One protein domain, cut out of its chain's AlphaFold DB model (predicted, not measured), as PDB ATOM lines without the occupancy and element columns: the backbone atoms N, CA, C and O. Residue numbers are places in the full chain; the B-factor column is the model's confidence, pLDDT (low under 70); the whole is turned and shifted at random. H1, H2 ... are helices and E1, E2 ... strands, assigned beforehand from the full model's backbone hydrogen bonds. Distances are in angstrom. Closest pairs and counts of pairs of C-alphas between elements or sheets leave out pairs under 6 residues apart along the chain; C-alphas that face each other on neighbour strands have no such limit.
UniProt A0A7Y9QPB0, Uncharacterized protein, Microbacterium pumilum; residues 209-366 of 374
ATOM      1  N   ASP A 209     -90.035   3.473 -31.101       92.94
ATOM      2  CA  ASP A 209     -90.934   4.359 -31.851       92.94
ATOM      3  C   ASP A 209     -90.407   5.806 -31.929       92.94
ATOM      4  O   ASP A 209     -90.691   6.526 -32.888       92.94
ATOM      5  N   ASP A 210     -89.598   6.236 -30.954       94.06
ATOM      6  CA  ASP A 210     -88.998   7.573 -30.940       94.06
ATOM      7  C   ASP A 210     -87.804   7.713 -31.892       94.06
ATOM      8  O   ASP A 210     -87.526   8.813 -32.379       94.06
ATOM      9  N   VAL A 211     -87.101   6.610 -32.170       97.06
ATOM     10  CA  VAL A 211     -85.816   6.602 -32.886       97.06
ATOM     11  C   VAL A 211     -85.921   7.270 -34.253       97.06
ATOM     12  O   VAL A 211     -85.093   8.121 -34.586       97.06
ATOM     13  N   ALA A 212     -86.943   6.912 -35.037       97.75
ATOM     14  CA  ALA A 212     -87.135   7.455 -36.379       97.75
ATOM     15  C   ALA A 212     -87.277   8.977 -36.350       97.75
ATOM     16  O   ALA A 212     -86.546   9.672 -37.049       97.75
ATOM     17  N   ARG A 213     -88.145   9.494 -35.473       97.31
ATOM     18  CA  ARG A 213     -88.384  10.933 -35.322       97.31
ATOM     19  C   ARG A 213     -87.102  11.684 -34.958       97.31
ATOM     20  O   ARG A 213     -86.801  12.691 -35.588       97.31
ATOM     21  N   VAL A 214     -86.356  11.204 -33.960       97.00
ATOM     22  CA  VAL A 214     -85.150  11.889 -33.459       97.00
ATOM     23  C   VAL A 214     -84.026  11.894 -34.495       97.00
ATOM     24  O   VAL A 214     -83.354  12.909 -34.671       97.00
ATOM     25  N   ILE A 215     -83.804  10.775 -35.189       98.56
ATOM     26  CA  ILE A 215     -82.745  10.679 -36.202       98.56
ATOM     27  C   ILE A 215     -83.099  11.499 -37.444       98.56
ATOM     28  O   ILE A 215     -82.225  12.174 -37.986       98.56
ATOM     29  N   ASP A 216     -84.365  11.489 -37.862       98.31
ATOM     30  CA  ASP A 216     -84.826  12.265 -39.016       98.31
ATOM     31  C   ASP A 216     -84.703  13.764 -38.763       98.31
ATOM     32  O   ASP A 216     -84.205  14.495 -39.613       98.31
ATOM     33  N   GLU A 217     -85.047  14.216 -37.557       97.62
ATOM     34  CA  GLU A 217     -84.853  15.607 -37.153       97.62
ATOM     35  C   GLU A 217     -83.369  16.009 -37.179       97.62
ATOM     36  O   GLU A 217     -83.021  17.090 -37.658       97.62
ATOM     37  N   GLN A 218     -82.457  15.147 -36.718       98.31
ATOM     38  CA  GLN A 218     -81.019  15.425 -36.809       98.31
ATOM     39  C   GLN A 218     -80.512  15.448 -38.255       98.31
ATOM     40  O   GLN A 218     -79.684  16.298 -38.597       98.31
ATOM     41  N   TYR A 219     -81.009  14.546 -39.103       98.31
ATOM     42  CA  TYR A 219     -80.703  14.525 -40.530       98.31
ATOM     43  C   TYR A 219     -81.136  15.829 -41.208       98.31
ATOM     44  O   TYR A 219     -80.316  16.494 -41.848       98.31
ATOM     45  N   ASP A 220     -82.389  16.240 -41.002       97.81
ATOM     46  CA  ASP A 220     -82.968  17.448 -41.595       97.81
ATOM     47  C   ASP A 220     -82.248  18.724 -41.129       97.81
ATOM     48  O   ASP A 220     -82.080  19.671 -41.901       97.81
ATOM     49  N   ASN A 221     -81.745  18.728 -39.892       97.19
ATOM     50  CA  ASN A 221     -80.955  19.827 -39.333       97.19
ATOM     51  C   ASN A 221     -79.471  19.810 -39.753       97.19
ATOM     52  O   ASN A 221     -78.716  20.715 -39.391       97.19
ATOM     53  N   GLY A 222     -79.029  18.825 -40.541       97.56
ATOM     54  CA  GLY A 222     -77.682  18.785 -41.114       97.56
ATOM     55  C   GLY A 222     -76.604  18.204 -40.197       97.56
ATOM     56  O   GLY A 222     -75.440  18.621 -40.279       97.56
ATOM     57  N   ALA A 223     -76.961  17.259 -39.324       98.56
ATOM     58  CA  ALA A 223     -75.984  16.430 -38.619       98.56
ATOM     59  C   ALA A 223     -75.133  15.615 -39.613       98.56
ATOM     60  O   ALA A 223     -75.627  15.156 -40.641       98.56
ATOM     61  N   ASP A 224     -73.849  15.402 -39.307       98.69
ATOM     62  CA  ASP A 224     -72.991  14.532 -40.132       98.69
ATOM     63  C   ASP A 224     -73.058  13.056 -39.694       98.69
ATOM     64  O   ASP A 224     -72.645  12.166 -40.439       98.69
ATOM     65  N   PHE A 225     -73.515  12.795 -38.465       98.75
ATOM     66  CA  PHE A 225     -73.657  11.466 -37.868       98.75
ATOM     67  C   PHE A 225     -74.567  11.531 -36.631       98.75
ATOM     68  O   PHE A 225     -74.803  12.611 -36.090       98.75
ATOM     69  N   ILE A 226     -75.028  10.376 -36.154       98.75
ATOM     70  CA  ILE A 226     -75.782  10.240 -34.903       98.75
ATOM     71  C   ILE A 226     -74.836   9.818 -33.779       98.75
ATOM     72  O   ILE A 226     -74.051   8.881 -33.944       98.75
ATOM     73  N   LYS A 227     -74.916  10.486 -32.624       97.88
ATOM     74  CA  LYS A 227     -74.246  10.034 -31.399       97.88
ATOM     75  C   LYS A 227     -75.264   9.479 -30.413       97.88
ATOM     76  O   LYS A 227     -76.262  10.143 -30.167       97.88
ATOM     77  N   MET A 228     -74.980   8.332 -29.800       95.50
ATOM     78  CA  MET A 228     -75.825   7.752 -28.750       95.50
ATOM     79  C   MET A 228     -75.068   7.448 -27.455       95.50
ATOM     80  O   MET A 228     -73.866   7.161 -27.473       95.50
ATOM     81  N   VAL A 229     -75.781   7.514 -26.334       90.81
ATOM     82  CA  VAL A 229     -75.282   7.217 -24.986       90.81
ATOM     83  C   VAL A 229     -76.420   6.621 -24.148       90.81
ATOM     84  O   VAL A 229     -77.546   7.107 -24.214       90.81
ATOM     85  N   LEU A 230     -76.117   5.607 -23.326       85.19
ATOM     86  CA  LEU A 230     -77.053   4.994 -22.364       85.19
ATOM     87  C   LEU A 230     -78.369   4.482 -22.983       85.19
ATOM     88  O   LEU A 230     -79.433   4.661 -22.407       85.19
ATOM     89  N   THR A 231     -78.328   3.856 -24.156       87.69
ATOM     90  CA  THR A 231     -79.531   3.331 -24.826       87.69
ATOM     91  C   THR A 231     -79.871   1.907 -24.392       87.69
ATOM     92  O   THR A 231     -78.974   1.089 -24.204       87.69
ATOM     93  N   ASP A 232     -81.157   1.564 -24.352       89.75
ATOM     94  CA  ASP A 232     -81.590   0.164 -24.266       89.75
ATOM     95  C   ASP A 232     -81.186  -0.636 -25.515       89.75
ATOM     96  O   ASP A 232     -80.985  -0.068 -26.590       89.75
ATOM     97  N   ARG A 233     -81.109  -1.970 -25.393       93.00
ATOM     98  CA  ARG A 233     -80.683  -2.868 -26.483       93.00
ATOM     99  C   ARG A 233     -81.516  -2.700 -27.755       93.00
ATOM    100  O   ARG A 233     -80.959  -2.584 -28.843       93.00
ATOM    101  N   ASP A 234     -82.838  -2.663 -27.623       94.69
ATOM    102  CA  ASP A 234     -83.734  -2.567 -28.781       94.69
ATOM    103  C   ASP A 234     -83.640  -1.187 -29.447       94.69
ATOM    104  O   ASP A 234     -83.590  -1.085 -30.673       94.69
ATOM    105  N   VAL A 235     -83.526  -0.124 -28.641       95.44
ATOM    106  CA  VAL A 235     -83.299   1.250 -29.122       95.44
ATOM    107  C   VAL A 235     -81.952   1.356 -29.840       95.44
ATOM    108  O   VAL A 235     -81.876   1.976 -30.898       95.44
ATOM    109  N   PHE A 236     -80.904   0.724 -29.304       96.88
ATOM    110  CA  PHE A 236     -79.563   0.700 -29.886       96.88
ATOM    111  C   PHE A 236     -79.578   0.145 -31.316       96.88
ATOM    112  O   PHE A 236     -79.121   0.815 -32.242       96.88
ATOM    113  N   PHE A 237     -80.151  -1.046 -31.523       98.31
ATOM    114  CA  PHE A 237     -80.195  -1.659 -32.855       98.31
ATOM    115  C   PHE A 237     -81.137  -0.924 -33.814       98.31
ATOM    116  O   PHE A 237     -80.770  -0.714 -34.971       98.31
ATOM    117  N   ALA A 238     -82.296  -0.457 -33.339       98.44
ATOM    118  CA  ALA A 238     -83.200   0.357 -34.152       98.44
ATOM    119  C   ALA A 238     -82.537   1.667 -34.615       98.44
ATOM    120  O   ALA A 238     -82.739   2.108 -35.748       98.44
ATOM    121  N   ALA A 239     -81.717   2.287 -33.763       98.62
ATOM    122  CA  ALA A 239     -80.993   3.507 -34.098       98.62
ATOM    123  C   ALA A 239     -79.917   3.275 -35.163       98.62
ATOM    124  O   ALA A 239     -79.763   4.124 -36.041       98.62
ATOM    125  N   ILE A 240     -79.215   2.135 -35.132       98.75
ATOM    126  CA  ILE A 240     -78.253   1.772 -36.183       98.75
ATOM    127  C   ILE A 240     -78.961   1.646 -37.531       98.75
ATOM    128  O   ILE A 240     -78.589   2.329 -38.486       98.75
ATOM    129  N   GLU A 241     -80.022   0.837 -37.583       98.69
ATOM    130  CA  GLU A 241     -80.798   0.626 -38.806       98.69
ATOM    131  C   GLU A 241     -81.319   1.955 -39.363       98.69
ATOM    132  O   GLU A 241     -81.154   2.253 -40.551       98.69
ATOM    133  N   ARG A 242     -81.904   2.798 -38.502       98.50
ATOM    134  CA  ARG A 242     -82.461   4.076 -38.941       98.50
ATOM    135  C   ARG A 242     -81.388   5.047 -39.422       98.50
ATOM    136  O   ARG A 242     -81.603   5.682 -40.453       98.50
ATOM    137  N   ALA A 243     -80.267   5.177 -38.712       98.75
ATOM    138  CA  ALA A 243     -79.185   6.072 -39.122       98.75
ATOM    139  C   ALA A 243     -78.668   5.704 -40.516       98.75
ATOM    140  O   ALA A 243     -78.593   6.568 -41.392       98.75
ATOM    141  N   HIS A 244     -78.421   4.417 -40.766       98.75
ATOM    142  CA  HIS A 244     -77.989   3.947 -42.082       98.75
ATOM    143  C   HIS A 244     -79.060   4.123 -43.154       98.75
ATOM    144  O   HIS A 244     -78.725   4.511 -44.273       98.75
ATOM    145  N   HIS A 245     -80.339   3.914 -42.825       98.62
ATOM    146  CA  HIS A 245     -81.448   4.142 -43.754       98.62
ATOM    147  C   HIS A 245     -81.479   5.588 -44.278       98.62
ATOM    148  O   HIS A 245     -81.766   5.811 -45.453       98.62
ATOM    149  N   VAL A 246     -81.161   6.577 -43.435       98.31
ATOM    150  CA  VAL A 246     -81.060   7.989 -43.854       98.31
ATOM    151  C   VAL A 246     -79.657   8.384 -44.341       98.31
ATOM    152  O   VAL A 246     -79.416   9.538 -44.685       98.31
ATOM    153  N   GLY A 247     -78.721   7.433 -44.424       98.12
ATOM    154  CA  GLY A 247     -77.362   7.652 -44.925       98.12
ATOM    155  C   GLY A 247     -76.409   8.323 -43.932       98.12
ATOM    156  O   GLY A 247     -75.369   8.842 -44.343       98.12
ATOM    157  N   LEU A 248     -76.742   8.328 -42.639       98.56
ATOM    158  CA  LEU A 248     -75.874   8.804 -41.567       98.56
ATOM    159  C   LEU A 248     -75.079   7.652 -40.959       98.56
ATOM    160  O   LEU A 248     -75.569   6.536 -40.823       98.56
ATOM    161  N   ARG A 249     -73.853   7.958 -40.534       98.56
ATOM    162  CA  ARG A 249     -73.089   7.072 -39.648       98.56
ATOM    163  C   ARG A 249     -73.584   7.202 -38.216       98.56
ATOM    164  O   ARG A 249     -74.180   8.220 -37.855       98.56
ATOM    165  N   ILE A 250     -73.252   6.226 -37.385       98.56
ATOM    166  CA  ILE A 250     -73.631   6.213 -35.977       98.56
ATOM    167  C   ILE A 250     -72.467   5.822 -35.064       98.56
ATOM    168  O   ILE A 250     -71.695   4.910 -35.343       98.56
ATOM    169  N   ALA A 251     -72.305   6.563 -33.973       97.81
ATOM    170  CA  ALA A 251     -71.192   6.403 -33.046       97.81
ATOM    171  C   ALA A 251     -71.646   6.581 -31.598       97.81
ATOM    172  O   ALA A 251     -72.674   7.203 -31.328       97.81
ATOM    173  N   GLY A 252     -70.852   6.113 -30.641       94.50
ATOM    174  CA  GLY A 252     -71.130   6.382 -29.236       94.50
ATOM    175  C   GLY A 252     -70.724   5.266 -28.295       94.50
ATOM    176  O   GLY A 252     -69.723   4.581 -28.501       94.50
ATOM    177  N   HIS A 253     -71.488   5.152 -27.215       92.88
ATOM    178  CA  HIS A 253     -71.242   4.199 -26.139       92.88
ATOM    179  C   HIS A 253     -71.941   2.883 -26.455       92.88
ATOM    180  O   HIS A 253     -73.082   2.887 -26.914       92.88
ATOM    181  N   LEU A 254     -71.274   1.766 -26.179       90.38
ATOM    182  CA  LEU A 254     -71.933   0.467 -26.176       90.38
ATOM    183  C   LEU A 254     -72.731   0.340 -24.877       90.38
ATOM    184  O   LEU A 254     -72.142   0.512 -23.806       90.38
ATOM    185  N   PRO A 255     -74.029   0.017 -24.926       89.19
ATOM    186  CA  PRO A 255     -74.757  -0.314 -23.712       89.19
ATOM    187  C   PRO A 255     -74.238  -1.632 -23.127       89.19
ATOM    188  O   PRO A 255     -73.781  -2.506 -23.861       89.19
ATOM    189  N   GLU A 256     -74.342  -1.802 -21.807       84.19
ATOM    190  CA  GLU A 256     -73.907  -3.029 -21.107       84.19
ATOM    191  C   GLU A 256     -74.602  -4.297 -21.642       84.19
ATOM    192  O   GLU A 256     -74.076  -5.402 -21.548       84.19
ATOM    193  N   SER A 257     -75.780  -4.132 -22.249       86.62
ATOM    194  CA  SER A 257     -76.591  -5.191 -22.852       86.62
ATOM    195  C   SER A 257     -76.143  -5.641 -24.246       86.62
ATOM    196  O   SER A 257     -76.738  -6.576 -24.789       86.62
ATOM    197  N   VAL A 258     -75.147  -4.992 -24.859       91.69
ATOM    198  CA  VAL A 258     -74.698  -5.277 -26.231       91.69
ATOM    199  C   VAL A 258     -73.200  -5.540 -26.260       91.69
ATOM    200  O   VAL A 258     -72.388  -4.707 -25.856       91.69
ATOM    201  N   LEU A 259     -72.818  -6.696 -26.804       92.94
ATOM    202  CA  LEU A 259     -71.414  -7.026 -26.989       92.94
ATOM    203  C   LEU A 259     -70.809  -6.256 -28.181       92.94
ATOM    204  O   LEU A 259     -71.484  -6.054 -29.194       92.94
ATOM    205  N   PRO A 260     -69.527  -5.850 -28.118       95.25
ATOM    206  CA  PRO A 260     -68.855  -5.153 -29.214       95.25
ATOM    207  C   PRO A 260     -68.907  -5.894 -30.556       95.25
ATOM    208  O   PRO A 260     -69.067  -5.260 -31.599       95.25
ATOM    209  N   SER A 261     -68.790  -7.224 -30.551       96.00
ATOM    210  CA  SER A 261     -68.916  -8.048 -31.758       96.00
ATOM    211  C   SER A 261     -70.326  -8.002 -32.354       96.00
ATOM    212  O   SER A 261     -70.461  -7.908 -33.573       96.00
ATOM    213  N   GLU A 262     -71.368  -7.990 -31.516       96.69
ATOM    214  CA  GLU A 262     -72.762  -7.841 -31.952       96.69
ATOM    215  C   GLU A 262     -73.019  -6.450 -32.538       96.69
ATOM    216  O   GLU A 262     -73.587  -6.333 -33.622       96.69
ATOM    217  N   ALA A 263     -72.561  -5.396 -31.858       97.25
ATOM    218  CA  ALA A 263     -72.671  -4.026 -32.353       97.25
ATOM    219  C   ALA A 263     -71.952  -3.852 -33.697       97.25
ATOM    220  O   ALA A 263     -72.497  -3.251 -34.622       97.25
ATOM    221  N   SER A 264     -70.749  -4.416 -33.822       98.06
ATOM    222  CA  SER A 264     -69.984  -4.389 -35.066       98.06
ATOM    223  C   SER A 264     -70.702  -5.135 -36.193       98.06
ATOM    224  O   SER A 264     -70.817  -4.601 -37.292       98.06
ATOM    225  N   ALA A 265     -71.243  -6.327 -35.921       98.19
ATOM    226  CA  ALA A 265     -72.007  -7.101 -36.901       98.19
ATOM    227  C   ALA A 265     -73.302  -6.398 -37.343       98.19
ATOM    228  O   ALA A 265     -73.722  -6.554 -38.487       98.19
ATOM    229  N   ALA A 266     -73.912  -5.602 -36.463       98.19
ATOM    230  CA  ALA A 266     -75.067  -4.769 -36.792       98.19
ATOM    231  C   ALA A 266     -74.707  -3.499 -37.584       98.19
ATOM    232  O   ALA A 266     -75.608  -2.800 -38.036       98.19
ATOM    233  N   GLY A 267     -73.417  -3.197 -37.771       98.12
ATOM    234  CA  GLY A 267     -72.945  -2.040 -38.531       98.12
ATOM    235  C   GLY A 267     -72.696  -0.779 -37.699       98.12
ATOM    236  O   GLY A 267     -72.603   0.308 -38.259       98.12
ATOM    237  N   PHE A 268     -72.563  -0.874 -36.373       98.25
ATOM    238  CA  PHE A 268     -72.189   0.286 -35.561       98.25
ATOM    239  C   PHE A 268     -70.840   0.859 -36.038       98.25
ATOM    240  O   PHE A 268     -69.821   0.160 -36.022       98.25
ATOM    241  N   ASP A 269     -70.828   2.116 -36.499       98.44
ATOM    242  CA  ASP A 269     -69.685   2.652 -37.247       98.44
ATOM    243  C   ASP A 269     -68.493   2.985 -36.350       98.44
ATOM    244  O   ASP A 269     -67.351   2.889 -36.801       98.44
ATOM    245  N   CYS A 270     -68.723   3.439 -35.112       97.50
ATOM    246  CA  CYS A 270     -67.635   3.853 -34.228       97.50
ATOM    247  C   CYS A 270     -67.951   3.675 -32.736       97.50
ATOM    248  O   CYS A 270     -68.836   4.331 -32.184       97.50
ATOM    249  N   ILE A 271     -67.158   2.836 -32.069       95.81
ATOM    250  CA  ILE A 271     -67.212   2.611 -30.621       95.81
ATOM    251  C   ILE A 271     -66.308   3.625 -29.910       95.81
ATOM    252  O   ILE A 271     -65.105   3.678 -30.168       95.81
ATOM    253  N   GLU A 272     -66.860   4.403 -28.979       93.06
ATOM    254  CA  GLU A 272     -66.130   5.410 -28.197       93.06
ATOM    255  C   GLU A 272     -65.709   4.881 -26.812       93.06
ATOM    256  O   GLU A 272     -66.311   3.952 -26.282       93.06
ATOM    257  N   HIS A 273     -64.689   5.490 -26.194       89.00
ATOM    258  CA  HIS A 273     -64.269   5.256 -24.796       89.00
ATOM    259  C   HIS A 273     -63.975   3.797 -24.424       89.00
ATOM    260  O   HIS A 273     -64.303   3.357 -23.325       89.00
ATOM    261  N   LEU A 274     -63.388   3.016 -25.335       83.75
ATOM    262  CA  LEU A 274     -63.218   1.574 -25.106       83.75
ATOM    263  C   LEU A 274     -64.551   0.836 -24.854       83.75
ATOM    264  O   LEU A 274     -64.578  -0.187 -24.182       83.75
ATOM    265  N   GLY A 275     -65.644   1.334 -25.435       70.19
ATOM    266  CA  GLY A 275     -66.995   0.811 -25.254       70.19
ATOM    267  C   GLY A 275     -67.830   1.629 -24.274       70.19
ATOM    268  O   GLY A 275     -69.048   1.590 -24.386       70.19
ATOM    269  N   ALA A 276     -67.211   2.384 -23.354       73.31
ATOM    270  CA  ALA A 276     -67.827   2.998 -22.164       73.31
ATOM    271  C   ALA A 276     -68.478   2.002 -21.174       73.31
ATOM    272  O   ALA A 276     -68.561   2.308 -19.989       73.31
ATOM    273  N   SER A 277     -68.872   0.818 -21.646       77.25
ATOM    274  CA  SER A 277     -69.267  -0.369 -20.886       77.25
ATOM    275  C   SER A 277     -68.126  -1.384 -20.760       77.25
ATOM    276  O   SER A 277     -67.023  -1.207 -21.291       77.25
ATOM    277  N   LYS A 278     -68.390  -2.506 -20.082       82.50
ATOM    278  CA  LYS A 278     -67.399  -3.578 -19.878       82.50
ATOM    279  C   LYS A 278     -67.182  -4.471 -21.103       82.50
ATOM    280  O   LYS A 278     -66.257  -5.284 -21.099       82.50
ATOM    281  N   GLY A 279     -67.995  -4.323 -22.151       88.38
ATOM    282  CA  GLY A 279     -68.071  -5.260 -23.275       88.38
ATOM    283  C   GLY A 279     -66.728  -5.564 -23.948       88.38
ATOM    284  O   GLY A 279     -66.421  -6.728 -24.196       88.38
ATOM    285  N   ILE A 280     -65.884  -4.550 -24.188       90.94
ATOM    286  CA  ILE A 280     -64.564  -4.756 -24.819       90.94
ATOM    287  C   ILE A 280     -63.642  -5.601 -23.938       90.94
ATOM    288  O   ILE A 280     -62.956  -6.495 -24.439       90.94
ATOM    289  N   TRP A 281     -63.641  -5.346 -22.630       90.12
ATOM    290  CA  TRP A 281     -62.829  -6.091 -21.669       90.12
ATOM    291  C   TRP A 281     -63.307  -7.537 -21.543       90.12
ATOM    292  O   TRP A 281     -62.494  -8.457 -21.550       90.12
ATOM    293  N   ILE A 282     -64.625  -7.738 -21.491       91.31
ATOM    294  CA  ILE A 282     -65.248  -9.061 -21.406       91.31
ATOM    295  C   ILE A 282     -64.948  -9.891 -22.660       91.31
ATOM    296  O   ILE A 282     -64.546 -11.047 -22.547       91.31
ATOM    297  N   GLU A 283     -65.092  -9.329 -23.860       93.38
ATOM    298  CA  GLU A 283     -64.836 -10.076 -25.100       93.38
ATOM    299  C   GLU A 283     -63.352 -10.356 -25.350       93.38
ATOM    300  O   GLU A 283     -63.013 -11.340 -26.009       93.38
ATOM    301  N   SER A 284     -62.472  -9.544 -24.763       95.12
ATOM    302  CA  SER A 284     -61.023  -9.756 -24.782       95.12
ATOM    303  C   SER A 284     -60.534 -10.692 -23.668       95.12
ATOM    304  O   SER A 284     -59.337 -10.933 -23.568       95.12
ATOM    305  N   SER A 285     -61.419 -11.213 -22.817       95.19
ATOM    306  CA  SER A 285     -61.067 -12.081 -21.691       95.19
ATOM    307  C   SER A 285     -61.193 -13.566 -22.049       95.19
ATOM    308  O   SER A 285     -62.164 -14.007 -22.669       95.19
ATOM    309  N   SER A 286     -60.253 -14.382 -21.570       95.56
ATOM    310  CA  SER A 286     -60.351 -15.853 -21.590       95.56
ATOM    311  C   SER A 286     -61.555 -16.394 -20.800       95.56
ATOM    312  O   SER A 286     -62.007 -17.510 -21.056       95.56
ATOM    313  N   ARG A 287     -62.116 -15.590 -19.886       93.12
ATOM    314  CA  ARG A 287     -63.300 -15.883 -19.064       93.12
ATOM    315  C   ARG A 287     -64.589 -15.246 -19.594       93.12
ATOM    316  O   ARG A 287     -65.582 -15.225 -18.868       93.12
ATOM    317  N   ARG A 288     -64.606 -14.771 -20.849       90.75
ATOM    318  CA  ARG A 288     -65.769 -14.151 -21.518       90.75
ATOM    319  C   ARG A 288     -67.104 -14.786 -21.125       90.75
ATOM    320  O   ARG A 288     -67.980 -14.093 -20.624       90.75
ATOM    321  N   ASP A 289     -67.255 -16.092 -21.326       88.88
ATOM    322  CA  ASP A 289     -68.556 -16.759 -21.188       88.88
ATOM    323  C   ASP A 289     -69.070 -16.773 -19.735       88.88
ATOM    324  O   ASP A 289     -70.278 -16.748 -19.513       88.88
ATOM    325  N   ALA A 290     -68.169 -16.735 -18.748       86.81
ATOM    326  CA  ALA A 290     -68.531 -16.581 -17.339       86.81
ATOM    327  C   ALA A 290     -68.902 -15.129 -16.989       86.81
ATOM    328  O   ALA A 290     -69.769 -14.899 -16.149       86.81
ATOM    329  N   LEU A 291     -68.262 -14.153 -17.639       85.38
ATOM    330  CA  LEU A 291     -68.440 -12.726 -17.363       85.38
ATOM    331  C   LEU A 291     -69.690 -12.135 -18.029       85.38
ATOM    332  O   LEU A 291     -70.334 -11.278 -17.432       85.38
ATOM    333  N   VAL A 292     -70.071 -12.608 -19.222       81.38
ATOM    334  CA  VAL A 292     -71.266 -12.125 -19.946       81.38
ATOM    335  C   VAL A 292     -72.551 -12.340 -19.136       81.38
ATOM    336  O   VAL A 292     -73.426 -11.481 -19.134       81.38
ATOM    337  N   GLY A 293     -72.667 -13.458 -18.413       68.38
ATOM    338  CA  GLY A 293     -73.866 -13.783 -17.630       68.38
ATOM    339  C   GLY A 293     -74.042 -12.984 -16.332       68.38
ATOM    340  O   GLY A 293     -75.094 -13.095 -15.707       68.38
ATOM    341  N   GLY A 294     -73.031 -12.214 -15.909       63.19
ATOM    342  CA  GLY A 294     -73.010 -11.489 -14.629       63.19
ATOM    343  C   GLY A 294     -73.206  -9.974 -14.734       63.19
ATOM    344  O   GLY A 294     -73.046  -9.279 -13.731       63.19
ATOM    345  N   VAL A 295     -73.496  -9.446 -15.925       66.06
ATOM    346  CA  VAL A 295     -73.633  -8.000 -16.151       66.06
ATOM    347  C   VAL A 295     -75.072  -7.559 -15.873       66.06
ATOM    348  O   VAL A 295     -76.012  -8.091 -16.463       66.06
ATOM    349  N   ASP A 296     -75.252  -6.571 -14.991       68.00
ATOM    350  CA  ASP A 296     -76.521  -5.846 -14.902       68.00
ATOM    351  C   ASP A 296     -76.674  -4.988 -16.160       68.00
ATOM    352  O   ASP A 296     -75.879  -4.090 -16.431       68.00
ATOM    353  N   THR A 297     -77.678  -5.329 -16.956       71.94
ATOM    354  CA  THR A 297     -77.950  -4.719 -18.259       71.94
ATOM    355  C   THR A 297     -79.043  -3.659 -18.188       71.94
ATOM    356  O   THR A 297     -79.392  -3.073 -19.214       71.94
ATOM    357  N   SER A 298     -79.602  -3.427 -16.998       69.19
ATOM    358  CA  SER A 298     -80.666  -2.456 -16.800       69.19
ATOM    359  C   SER A 298     -80.134  -1.025 -16.822       69.19
ATOM    360  O   SER A 298     -79.023  -0.725 -16.384       69.19
ATOM    361  N   LEU A 299     -80.950  -0.109 -17.343       68.12
ATOM    362  CA  LEU A 299     -80.702   1.316 -17.178       68.12
ATOM    363  C   LEU A 299     -80.732   1.686 -15.684       68.12
ATOM    364  O   LEU A 299     -81.498   1.093 -14.919       68.12
ATOM    365  N   PRO A 300     -79.998   2.735 -15.261       70.38
ATOM    366  CA  PRO A 300     -79.990   3.192 -13.865       70.38
ATOM    367  C   PRO A 300     -81.366   3.677 -13.370       70.38
ATOM    368  O   PRO A 300     -81.553   3.966 -12.188       70.38
ATOM    369  N   PHE A 301     -82.335   3.788 -14.275       72.44
ATOM    370  CA  PHE A 301     -83.740   4.054 -14.022       72.44
ATOM    371  C   PHE A 301     -84.585   3.352 -15.100       72.44
ATOM    372  O   PHE A 301     -84.103   3.163 -16.215       72.44
ATOM    373  N   PRO A 302     -85.853   2.989 -14.828       67.94
ATOM    374  CA  PRO A 302     -86.727   2.429 -15.857       67.94
ATOM    375  C   PRO A 302     -86.871   3.392 -17.047       67.94
ATOM    376  O   PRO A 302     -87.137   4.571 -16.828       67.94
ATOM    377  N   GLY A 303     -86.772   2.908 -18.292       65.75
ATOM    378  CA  GLY A 303     -86.762   3.762 -19.495       65.75
ATOM    379  C   GLY A 303     -87.932   4.755 -19.597       65.75
ATOM    380  O   GLY A 303     -87.736   5.906 -19.973       65.75
ATOM    381  N   TRP A 304     -89.131   4.375 -19.132       66.25
ATOM    382  CA  TRP A 304     -90.304   5.265 -19.100       66.25
ATOM    383  C   TRP A 304     -90.124   6.509 -18.209       66.25
ATOM    384  O   TRP A 304     -90.780   7.524 -18.436       66.25
ATOM    385  N   VAL A 305     -89.242   6.445 -17.205       72.50
ATOM    386  CA  VAL A 305     -88.913   7.572 -16.316       72.50
ATOM    387  C   VAL A 305     -88.107   8.635 -17.065       72.50
ATOM    388  O   VAL A 305     -88.254   9.819 -16.768       72.50
ATOM    389  N   GLY A 306     -87.325   8.240 -18.078       67.12
ATOM    390  CA  GLY A 306     -86.571   9.161 -18.933       67.12
ATOM    391  C   GLY A 306     -87.461  10.181 -19.653       67.12
ATOM    392  O   GLY A 306     -87.071  11.330 -19.811       67.12
ATOM    393  N   GLY A 307     -88.696   9.811 -19.999       65.62
ATOM    394  CA  GLY A 307     -89.647  10.708 -20.666       65.62
ATOM    395  C   GLY A 307     -90.402  11.677 -19.742       65.62
ATOM    396  O   GLY A 307     -91.286  12.394 -20.214       65.62
ATOM    397  N   LEU A 308     -90.136  11.686 -18.429       74.94
ATOM    398  CA  LEU A 308     -90.848  12.559 -17.488       74.94
ATOM    399  C   LEU A 308     -90.314  14.006 -17.525       74.94
ATOM    400  O   LEU A 308     -89.098  14.213 -17.536       74.94
ATOM    401  N   PRO A 309     -91.193  15.029 -17.452       71.81
ATOM    402  CA  PRO A 309     -90.768  16.428 -17.406       71.81
ATOM    403  C   PRO A 309     -89.789  16.699 -16.258       71.81
ATOM    404  O   PRO A 309     -90.002  16.231 -15.138       71.81
ATOM    405  N   PHE A 310     -88.745  17.487 -16.531       77.56
ATOM    406  CA  PHE A 310     -87.696  17.885 -15.576       77.56
ATOM    407  C   PHE A 310     -86.834  16.736 -15.013       77.56
ATOM    408  O   PHE A 310     -85.938  16.989 -14.206       77.56
ATOM    409  N   PHE A 311     -87.053  15.479 -15.421       77.06
ATOM    410  CA  PHE A 311     -86.253  14.358 -14.921       77.06
ATOM    411  C   PHE A 311     -84.797  14.445 -15.386       77.06
ATOM    412  O   PHE A 311     -83.895  14.225 -14.581       77.06
ATOM    413  N   GLU A 312     -84.564  14.848 -16.638       75.44
ATOM    414  CA  GLU A 312     -83.219  15.074 -17.177       75.44
ATOM    415  C   GLU A 312     -82.432  16.101 -16.342       75.44
ATOM    416  O   GLU A 312     -81.288  15.840 -15.966       75.44
ATOM    417  N   GLU A 313     -83.049  17.228 -15.967       75.75
ATOM    418  CA  GLU A 313     -82.416  18.264 -15.134       75.75
ATOM    419  C   GLU A 313     -82.054  17.728 -13.743       75.75
ATOM    420  O   GLU A 313     -80.935  17.922 -13.260       75.75
ATOM    421  N   ILE A 314     -82.979  17.001 -13.106       74.12
ATOM    422  CA  ILE A 314     -82.771  16.402 -11.782       74.12
ATOM    423  C   ILE A 314     -81.668  15.339 -11.833       74.12
ATOM    424  O   ILE A 314     -80.803  15.298 -10.951       74.12
ATOM    425  N   PHE A 315     -81.694  14.473 -12.847       76.38
ATOM    426  CA  PHE A 315     -80.713  13.410 -13.033       76.38
ATOM    427  C   PHE A 315     -79.324  13.988 -13.304       76.38
ATOM    428  O   PHE A 315     -78.357  13.585 -12.655       76.38
ATOM    429  N   THR A 316     -79.225  14.982 -14.188       71.12
ATOM    430  CA  THR A 316     -77.962  15.648 -14.535       71.12
ATOM    431  C   THR A 316     -77.368  16.369 -13.327       71.12
ATOM    432  O   THR A 316     -76.196  16.169 -13.008       71.12
ATOM    433  N   ALA A 317     -78.178  17.132 -12.584       67.44
ATOM    434  CA  ALA A 317     -77.728  17.835 -11.382       67.44
ATOM    435  C   ALA A 317     -77.203  16.878 -10.298       67.44
ATOM    436  O   ALA A 317     -76.226  17.185  -9.613       67.44
ATOM    437  N   ARG A 318     -77.822  15.698 -10.153       66.12
ATOM    438  CA  ARG A 318     -77.377  14.665  -9.203       66.12
ATOM    439  C   ARG A 318     -76.158  13.878  -9.688       66.12
ATOM    440  O   ARG A 318     -75.348  13.475  -8.858       66.12
ATOM    441  N   SER A 319     -76.006  13.700 -10.997       61.19
ATOM    442  CA  SER A 319     -74.969  12.847 -11.599       61.19
ATOM    443  C   SER A 319     -73.706  13.602 -12.019       61.19
ATOM    444  O   SER A 319     -72.718  12.972 -12.388       61.19
ATOM    445  N   ALA A 320     -73.687  14.937 -11.928       58.38
ATOM    446  CA  ALA A 320     -72.574  15.778 -12.378       58.38
ATOM    447  C   ALA A 320     -71.201  15.377 -11.797       58.38
ATOM    448  O   ALA A 320     -70.196  15.445 -12.497       58.38
ATOM    449  N   LYS A 321     -71.140  14.918 -10.537       51.00
ATOM    450  CA  LYS A 321     -69.886  14.446  -9.914       51.00
ATOM    451  C   LYS A 321     -69.472  13.046 -10.383       51.00
ATOM    452  O   LYS A 321     -68.281  12.788 -10.529       51.00
ATOM    453  N   THR A 322     -70.441  12.172 -10.642       53.47
ATOM    454  CA  THR A 322     -70.216  10.798 -11.115       53.47
ATOM    455  C   THR A 322     -69.811  10.771 -12.588       53.47
ATOM    456  O   THR A 322     -68.952   9.989 -12.961       53.47
ATOM    457  N   LEU A 323     -70.332  11.680 -13.418       53.94
ATOM    458  CA  LEU A 323     -69.977  11.803 -14.840       53.94
ATOM    459  C   LEU A 323     -68.500  12.165 -15.076       53.94
ATOM    460  O   LEU A 323     -67.942  11.809 -16.110       53.94
ATOM    461  N   ILE A 324     -67.860  12.854 -14.124       51.78
ATOM    462  CA  ILE A 324     -66.446  13.258 -14.216       51.78
ATOM    463  C   ILE A 324     -65.506  12.070 -13.959       51.78
ATOM    464  O   ILE A 324     -64.440  11.988 -14.566       51.78
ATOM    465  N   ASN A 325     -65.886  11.148 -13.068       51.66
ATOM    466  CA  ASN A 325     -65.122   9.931 -12.797       51.66
ATOM    467  C   ASN A 325     -66.050   8.789 -12.339       51.66
ATOM    468  O   ASN A 325     -66.144   8.535 -11.136       51.66
ATOM    469  N   PRO A 326     -66.725   8.098 -13.275       54.69
ATOM    470  CA  PRO A 326     -67.694   7.051 -12.944       54.69
ATOM    471  C   PRO A 326     -67.061   5.924 -12.120       54.69
ATOM    472  O   PRO A 326     -67.610   5.512 -11.103       54.69
ATOM    473  N   ALA A 327     -65.826   5.553 -12.472       56.69
ATOM    474  CA  ALA A 327     -65.057   4.498 -11.816       56.69
ATOM    475  C   ALA A 327     -64.734   4.774 -10.334       56.69
ATOM    476  O   ALA A 327     -64.458   3.841  -9.584       56.69
ATOM    477  N   ALA A 328     -64.756   6.036  -9.882       56.62
ATOM    478  CA  ALA A 328     -64.569   6.365  -8.464       56.62
ATOM    479  C   ALA A 328     -65.802   6.056  -7.598       56.62
ATOM    480  O   ALA A 328     -65.692   6.056  -6.372       56.62
ATOM    481  N   PHE A 329     -66.958   5.817  -8.222       57.59
ATOM    482  CA  PHE A 329     -68.237   5.601  -7.545       57.59
ATOM    483  C   PHE A 329     -68.871   4.244  -7.877       57.59
ATOM    484  O   PHE A 329     -69.979   3.973  -7.416       57.59
ATOM    485  N   ASP A 330     -68.175   3.396  -8.639       63.06
ATOM    486  CA  ASP A 330     -68.631   2.043  -8.941       63.06
ATOM    487  C   ASP A 330     -68.698   1.190  -7.660       63.06
ATOM    488  O   ASP A 330     -67.751   1.194  -6.862       63.06
ATOM    489  N   PRO A 331     -69.786   0.422  -7.452       65.50
ATOM    490  CA  PRO A 331     -69.856  -0.563  -6.381       65.50
ATOM    491  C   PRO A 331     -68.678  -1.553  -6.445       65.50
ATOM    492  O   PRO A 331     -68.212  -1.881  -7.545       65.50
ATOM    493  N   PRO A 332     -68.197  -2.076  -5.302       69.75
ATOM    494  CA  PRO A 332     -67.077  -3.019  -5.259       69.75
ATOM    495  C   PRO A 332     -67.233  -4.212  -6.211       69.75
ATOM    496  O   PRO A 332     -66.253  -4.661  -6.803       69.75
ATOM    497  N   GLU A 333     -68.460  -4.690  -6.408       66.69
ATOM    498  CA  GLU A 333     -68.796  -5.809  -7.287       66.69
ATOM    499  C   GLU A 333     -68.587  -5.458  -8.770       66.69
ATOM    500  O   GLU A 333     -68.078  -6.266  -9.552       66.69
ATOM    501  N   VAL A 334     -68.924  -4.225  -9.163       66.56
ATOM    502  CA  VAL A 334     -68.732  -3.713 -10.529       66.56
ATOM    503  C   VAL A 334     -67.241  -3.610 -10.843       66.56
ATOM    504  O   VAL A 334     -66.819  -4.044 -11.923       66.56
ATOM    505  N   ALA A 335     -66.456  -3.111  -9.885       71.19
ATOM    506  CA  ALA A 335     -65.005  -3.011  -9.978       71.19
ATOM    507  C   ALA A 335     -64.317  -4.388  -9.998       71.19
ATOM    508  O   ALA A 335     -63.342  -4.566 -10.727       71.19
ATOM    509  N   GLU A 336     -64.821  -5.367  -9.240       75.12
ATOM    510  CA  GLU A 336     -64.288  -6.735  -9.232       75.12
ATOM    511  C   GLU A 336     -64.526  -7.444 -10.567       75.12
ATOM    512  O   GLU A 336     -63.597  -8.015 -11.126       75.12
ATOM    513  N   SER A 337     -65.724  -7.323 -11.145       73.31
ATOM    514  CA  SER A 337     -66.027  -7.877 -12.472       73.31
ATOM    515  C   SER A 337     -65.123  -7.292 -13.570       73.31
ATOM    516  O   SER A 337     -64.600  -8.028 -14.410       73.31
ATOM    517  N   LEU A 338     -64.868  -5.977 -13.544       78.94
ATOM    518  CA  LEU A 338     -63.929  -5.348 -14.478       78.94
ATOM    519  C   LEU A 338     -62.482  -5.808 -14.224       78.94
ATOM    520  O   LEU A 338     -61.744  -6.075 -15.170       78.94
ATOM    521  N   ARG A 339     -62.075  -5.949 -12.956       83.75
ATOM    522  CA  ARG A 339     -60.760  -6.484 -12.570       83.75
ATOM    523  C   ARG A 339     -60.580  -7.924 -13.047       83.75
ATOM    524  O   ARG A 339     -59.508  -8.260 -13.549       83.75
ATOM    525  N   GLU A 340     -61.604  -8.762 -12.939       86.75
ATOM    526  CA  GLU A 340     -61.592 -10.130 -13.452       86.75
ATOM    527  C   GLU A 340     -61.423 -10.130 -14.974       86.75
ATOM    528  O   GLU A 340     -60.528 -10.805 -15.481       86.75
ATOM    529  N   ALA A 341     -62.189  -9.311 -15.703       87.62
ATOM    530  CA  ALA A 341     -62.065  -9.182 -17.156       87.62
ATOM    531  C   ALA A 341     -60.650  -8.752 -17.587       87.62
ATOM    532  O   ALA A 341     -60.054  -9.367 -18.469       87.62
ATOM    533  N   VAL A 342     -60.075  -7.748 -16.917       88.81
ATOM    534  CA  VAL A 342     -58.724  -7.239 -17.210       88.81
ATOM    535  C   VAL A 342     -57.636  -8.252 -16.840       88.81
ATOM    536  O   VAL A 342     -56.712  -8.473 -17.618       88.81
ATOM    537  N   SER A 343     -57.729  -8.889 -15.672       93.19
ATOM    538  CA  SER A 343     -56.721  -9.859 -15.205       93.19
ATOM    539  C   SER A 343     -56.711 -11.161 -16.008       93.19
ATOM    540  O   SER A 343     -55.705 -11.864 -16.021       93.19
ATOM    541  N   SER A 344     -57.807 -11.463 -16.703       95.56
ATOM    542  CA  SER A 344     -57.951 -12.631 -17.572       95.56
ATOM    543  C   SER A 344     -57.837 -12.299 -19.066       95.56
ATOM    544  O   SER A 344     -58.292 -13.093 -19.898       95.56
ATOM    545  N   PHE A 345     -57.235 -11.150 -19.404       96.50
ATOM    546  CA  PHE A 345     -56.978 -10.715 -20.778       96.50
ATOM    547  C   PHE A 345     -56.322 -11.815 -21.624       96.50
ATOM    548  O   PHE A 345     -55.340 -12.439 -21.220       96.50
ATOM    549  N   ASP A 346     -56.859 -12.011 -22.822       97.50
ATOM    550  CA  ASP A 346     -56.413 -12.980 -23.811       97.50
ATOM    551  C   ASP A 346     -56.146 -12.263 -25.139       97.50
ATOM    552  O   ASP A 346     -57.053 -11.758 -25.808       97.50
ATOM    553  N   GLU A 347     -54.875 -12.226 -25.540       97.31
ATOM    554  CA  GLU A 347     -54.452 -11.530 -26.755       97.31
ATOM    555  C   GLU A 347     -55.043 -12.149 -28.030       97.31
ATOM    556  O   GLU A 347     -55.342 -11.431 -28.986       97.31
ATOM    557  N   THR A 348     -55.262 -13.465 -28.055       97.75
ATOM    558  CA  THR A 348     -55.852 -14.150 -29.214       97.75
ATOM    559  C   THR A 348     -57.296 -13.703 -29.402       97.75
ATOM    560  O   THR A 348     -57.699 -13.371 -30.518       97.75
ATOM    561  N   ARG A 349     -58.064 -13.620 -28.310       96.38
ATOM    562  CA  ARG A 349     -59.436 -13.095 -28.331       96.38
ATOM    563  C   ARG A 349     -59.480 -11.619 -28.701       96.38
ATOM    564  O   ARG A 349     -60.273 -11.246 -29.561       96.38
ATOM    565  N   ALA A 350     -58.597 -10.800 -28.133       96.00
ATOM    566  CA  ALA A 350     -58.510  -9.382 -28.475       96.00
ATOM    567  C   ALA A 350     -58.208  -9.168 -29.973       96.00
ATOM    568  O   ALA A 350     -58.854  -8.355 -30.633       96.00
ATOM    569  N   ARG A 351     -57.272  -9.942 -30.544       97.31
ATOM    570  CA  ARG A 351     -56.965  -9.915 -31.985       97.31
ATOM    571  C   ARG A 351     -58.132 -10.410 -32.835       97.31
ATOM    572  O   ARG A 351     -58.389  -9.827 -33.885       97.31
ATOM    573  N   ALA A 352     -58.849 -11.441 -32.391       97.38
ATOM    574  CA  ALA A 352     -60.048 -11.918 -33.074       97.38
ATOM    575  C   ALA A 352     -61.142 -10.838 -33.105       97.38
ATOM    576  O   ALA A 352     -61.699 -10.575 -34.169       97.38
ATOM    577  N   LEU A 353     -61.389 -10.154 -31.981       96.31
ATOM    578  CA  LEU A 353     -62.336  -9.039 -31.906       96.31
ATOM    579  C   LEU A 353     -61.919  -7.872 -32.815       96.31
ATOM    580  O   LEU A 353     -62.740  -7.352 -33.566       96.31
ATOM    581  N   ALA A 354     -60.634  -7.507 -32.820       96.44
ATOM    582  CA  ALA A 354     -60.114  -6.508 -33.753       96.44
ATOM    583  C   ALA A 354     -60.318  -6.929 -35.222       96.44
ATOM    584  O   ALA A 354     -60.650  -6.098 -36.064       96.44
ATOM    585  N   GLY A 355     -60.180  -8.224 -35.528       97.94
ATOM    586  CA  GLY A 355     -60.495  -8.786 -36.840       97.94
ATOM    587  C   GLY A 355     -61.963  -8.599 -37.237       97.94
ATOM    588  O   GLY A 355     -62.233  -8.257 -38.387       97.94
ATOM    589  N   VAL A 356     -62.900  -8.746 -36.292       97.81
ATOM    590  CA  VAL A 356     -64.331  -8.452 -36.509       97.81
ATOM    591  C   VAL A 356     -64.531  -6.976 -36.851       97.81
ATOM    592  O   VAL A 356     -65.205  -6.662 -37.830       97.81
ATOM    593  N   PHE A 357     -63.894  -6.069 -36.105       97.44
ATOM    594  CA  PHE A 357     -63.997  -4.632 -36.368       97.44
ATOM    595  C   PHE A 357     -63.472  -4.262 -37.756       97.44
ATOM    596  O   PHE A 357     -64.148  -3.557 -38.499       97.44
ATOM    597  N   VAL A 358     -62.306  -4.789 -38.142       97.19
ATOM    598  CA  VAL A 358     -61.738  -4.573 -39.481       97.19
ATOM    599  C   VAL A 358     -62.656  -5.134 -40.565       97.19
ATOM    600  O   VAL A 358     -62.889  -4.458 -41.563       97.19
ATOM    601  N   HIS A 359     -63.193  -6.343 -40.374       98.12
ATOM    602  CA  HIS A 359     -64.079  -6.988 -41.343       98.12
ATOM    603  C   HIS A 359     -65.351  -6.172 -41.605       98.12
ATOM    604  O   HIS A 359     -65.730  -5.991 -42.760       98.12
ATOM    605  N   ASN A 360     -65.968  -5.646 -40.547       98.06
ATOM    606  CA  ASN A 360     -67.219  -4.893 -40.632       98.06
ATOM    607  C   ASN A 360     -67.017  -3.383 -40.846       98.06
ATOM    608  O   ASN A 360     -67.988  -2.648 -40.991       98.06
ATOM    609  N   GLY A 361     -65.771  -2.895 -40.849       97.25
ATOM    610  CA  GLY A 361     -65.471  -1.466 -40.955       97.25
ATOM    611  C   GLY A 361     -65.825  -0.650 -39.705       97.25
ATOM    612  O   GLY A 361     -65.977   0.569 -39.799       97.25
ATOM    613  N   THR A 362     -65.940  -1.294 -38.541       97.94
ATOM    614  CA  THR A 362     -66.193  -0.632 -37.257       97.94
ATOM    615  C   THR A 362     -64.927   0.061 -36.766       97.94
ATOM    616  O   THR A 362     -63.890  -0.566 -36.548       97.94
ATOM    617  N   TRP A 363     -65.015   1.368 -36.544       95.94
ATOM    618  CA  TRP A 363     -63.956   2.142 -35.916       95.94
ATOM    619  C   TRP A 363     -64.008   2.007 -34.400       95.94
ATOM    620  O   TRP A 363     -65.061   1.852 -33.784       95.94
ATOM    621  N   HIS A 364     -62.840   2.123 -33.785       92.69
ATOM    622  CA  HIS A 364     -62.705   2.135 -32.342       92.69
ATOM    623  C   HIS A 364     -61.888   3.350 -31.928       92.69
ATOM    624  O   HIS A 364     -60.739   3.511 -32.332       92.69
ATOM    625  N   SER A 365     -62.512   4.229 -31.153       92.19
ATOM    626  CA  SER A 365     -61.975   5.509 -30.703       92.19
ATOM    627  C   SER A 365     -61.768   5.439 -29.184       92.19
ATOM    628  O   SER A 365     -62.652   5.806 -28.398       92.19
ATOM    629  N   PRO A 366     -60.632   4.878 -28.727       86.69
ATOM    630  CA  PRO A 366     -60.336   4.791 -27.309       86.69
ATOM    631  C   PRO A 366     -60.043   6.186 -26.756       86.69
ATOM    632  O   PRO A 366     -59.148   6.884 -27.225       86.69
TER     633      PRO A 366
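What this domain is: This is residues 209 to 366 of the 374 residues of an uncharacterized protein of Microbacterium pumilum (UniProt A0A7Y9QPB0). A small wall of four parallel strands has H1 and H2 packed over one face beside E1 and E2, with H3 and H9 grazing it farther along. A thin open arch, running from H5 through H6 and H7 to H8, passes beyond the ends of the strands and returns to H9. The 158 printed residues hold nine named helices and four named strands, in the order H1 E1 H2 E2 H3 E3 H4 H5 H6 H7 H8 H9 E4; the class is mixed, the sheet order E1 E2 E3 E4. The whole is compact, with a radius of gyration of the C-alphas of 16.5 A and spans of 45 by 39 by 24 A.

How they stand to each other: H1, residues 209 to 220, touches H2, residues 233 to 245, with residues 211 to 215 alone; the closest C-alphas, of Val 211 and Ala 239, are 5.9 A apart. H2 runs along E1, residues 225 to 228, and E2, residues 249 to 252, at a height over the sheet of 9.4 A. N 226 and O 249 are 2.9 A apart. E3, residues 270 to 272, pairs with E2 through N 272 and O 252, 2.9 A, and with E4, residues 363 to 365, through N 365 and O 271, 2.8 A. E1, H2, E2 and E2 to E3 through H3, residues 260 to 265, are strand-helix-strand units, parallel neighbours joined through a helix, with right-handed crossovers; H1 and H2 on one face of the sheet make two layers. H9, residues 347 to 360, touches H3 at a shallow tilt of 31 degrees, closest at the C-alphas of Ser 264 and Phe 357, 6.1 A. H4, residues 279 to 283, touches H8, residues 332 to 343, which meets it with residues 338 to 342 alone, Ile 282 and Ala 341 having the closest C-alphas, 5.3 A. H4 and H5, residues 288 to 292, only just touch, only at the corner, with 3 pairs of C-alphas within 8 A. H6, residues 303 to 306, and H7, residues 311 to 324, are close but not clearly touching, the closest C-alphas, of Gly 306 and Glu 312, being 7.0 A apart, and both helices are apart from H8 and from H9. Every O i to N i+4 pair is within hydrogen-bond range in H2, H3, H4, H5, H8 and H9, against 7 of 8 in H1 and 7 of 10 in H7; H6 is too short for one.

Where its parts are: H1 begins at C-alpha 209, (-90.934, 4.359, -31.851), and is 18.2 A long; H2 is 18.7 A, H8 15.9 A and H9 20.0 A. H7, 19.9 A, begins at C-alpha 311, (-86.253, 14.358, -14.921). E4 ends at C-alpha 365, (-61.975, 5.509, -30.703).

The domain as a whole: The C-alphas of Pro 309 and Thr 348, the two farthest apart, are 47.9 A apart. The printed part has no cut, and no link is long. Residues 307 to 314, of which 311 to 314 belong to H7, stand free. Mean pLDDT of the printed part is 86.1; 29 residues are under 70, among them 317 to 334.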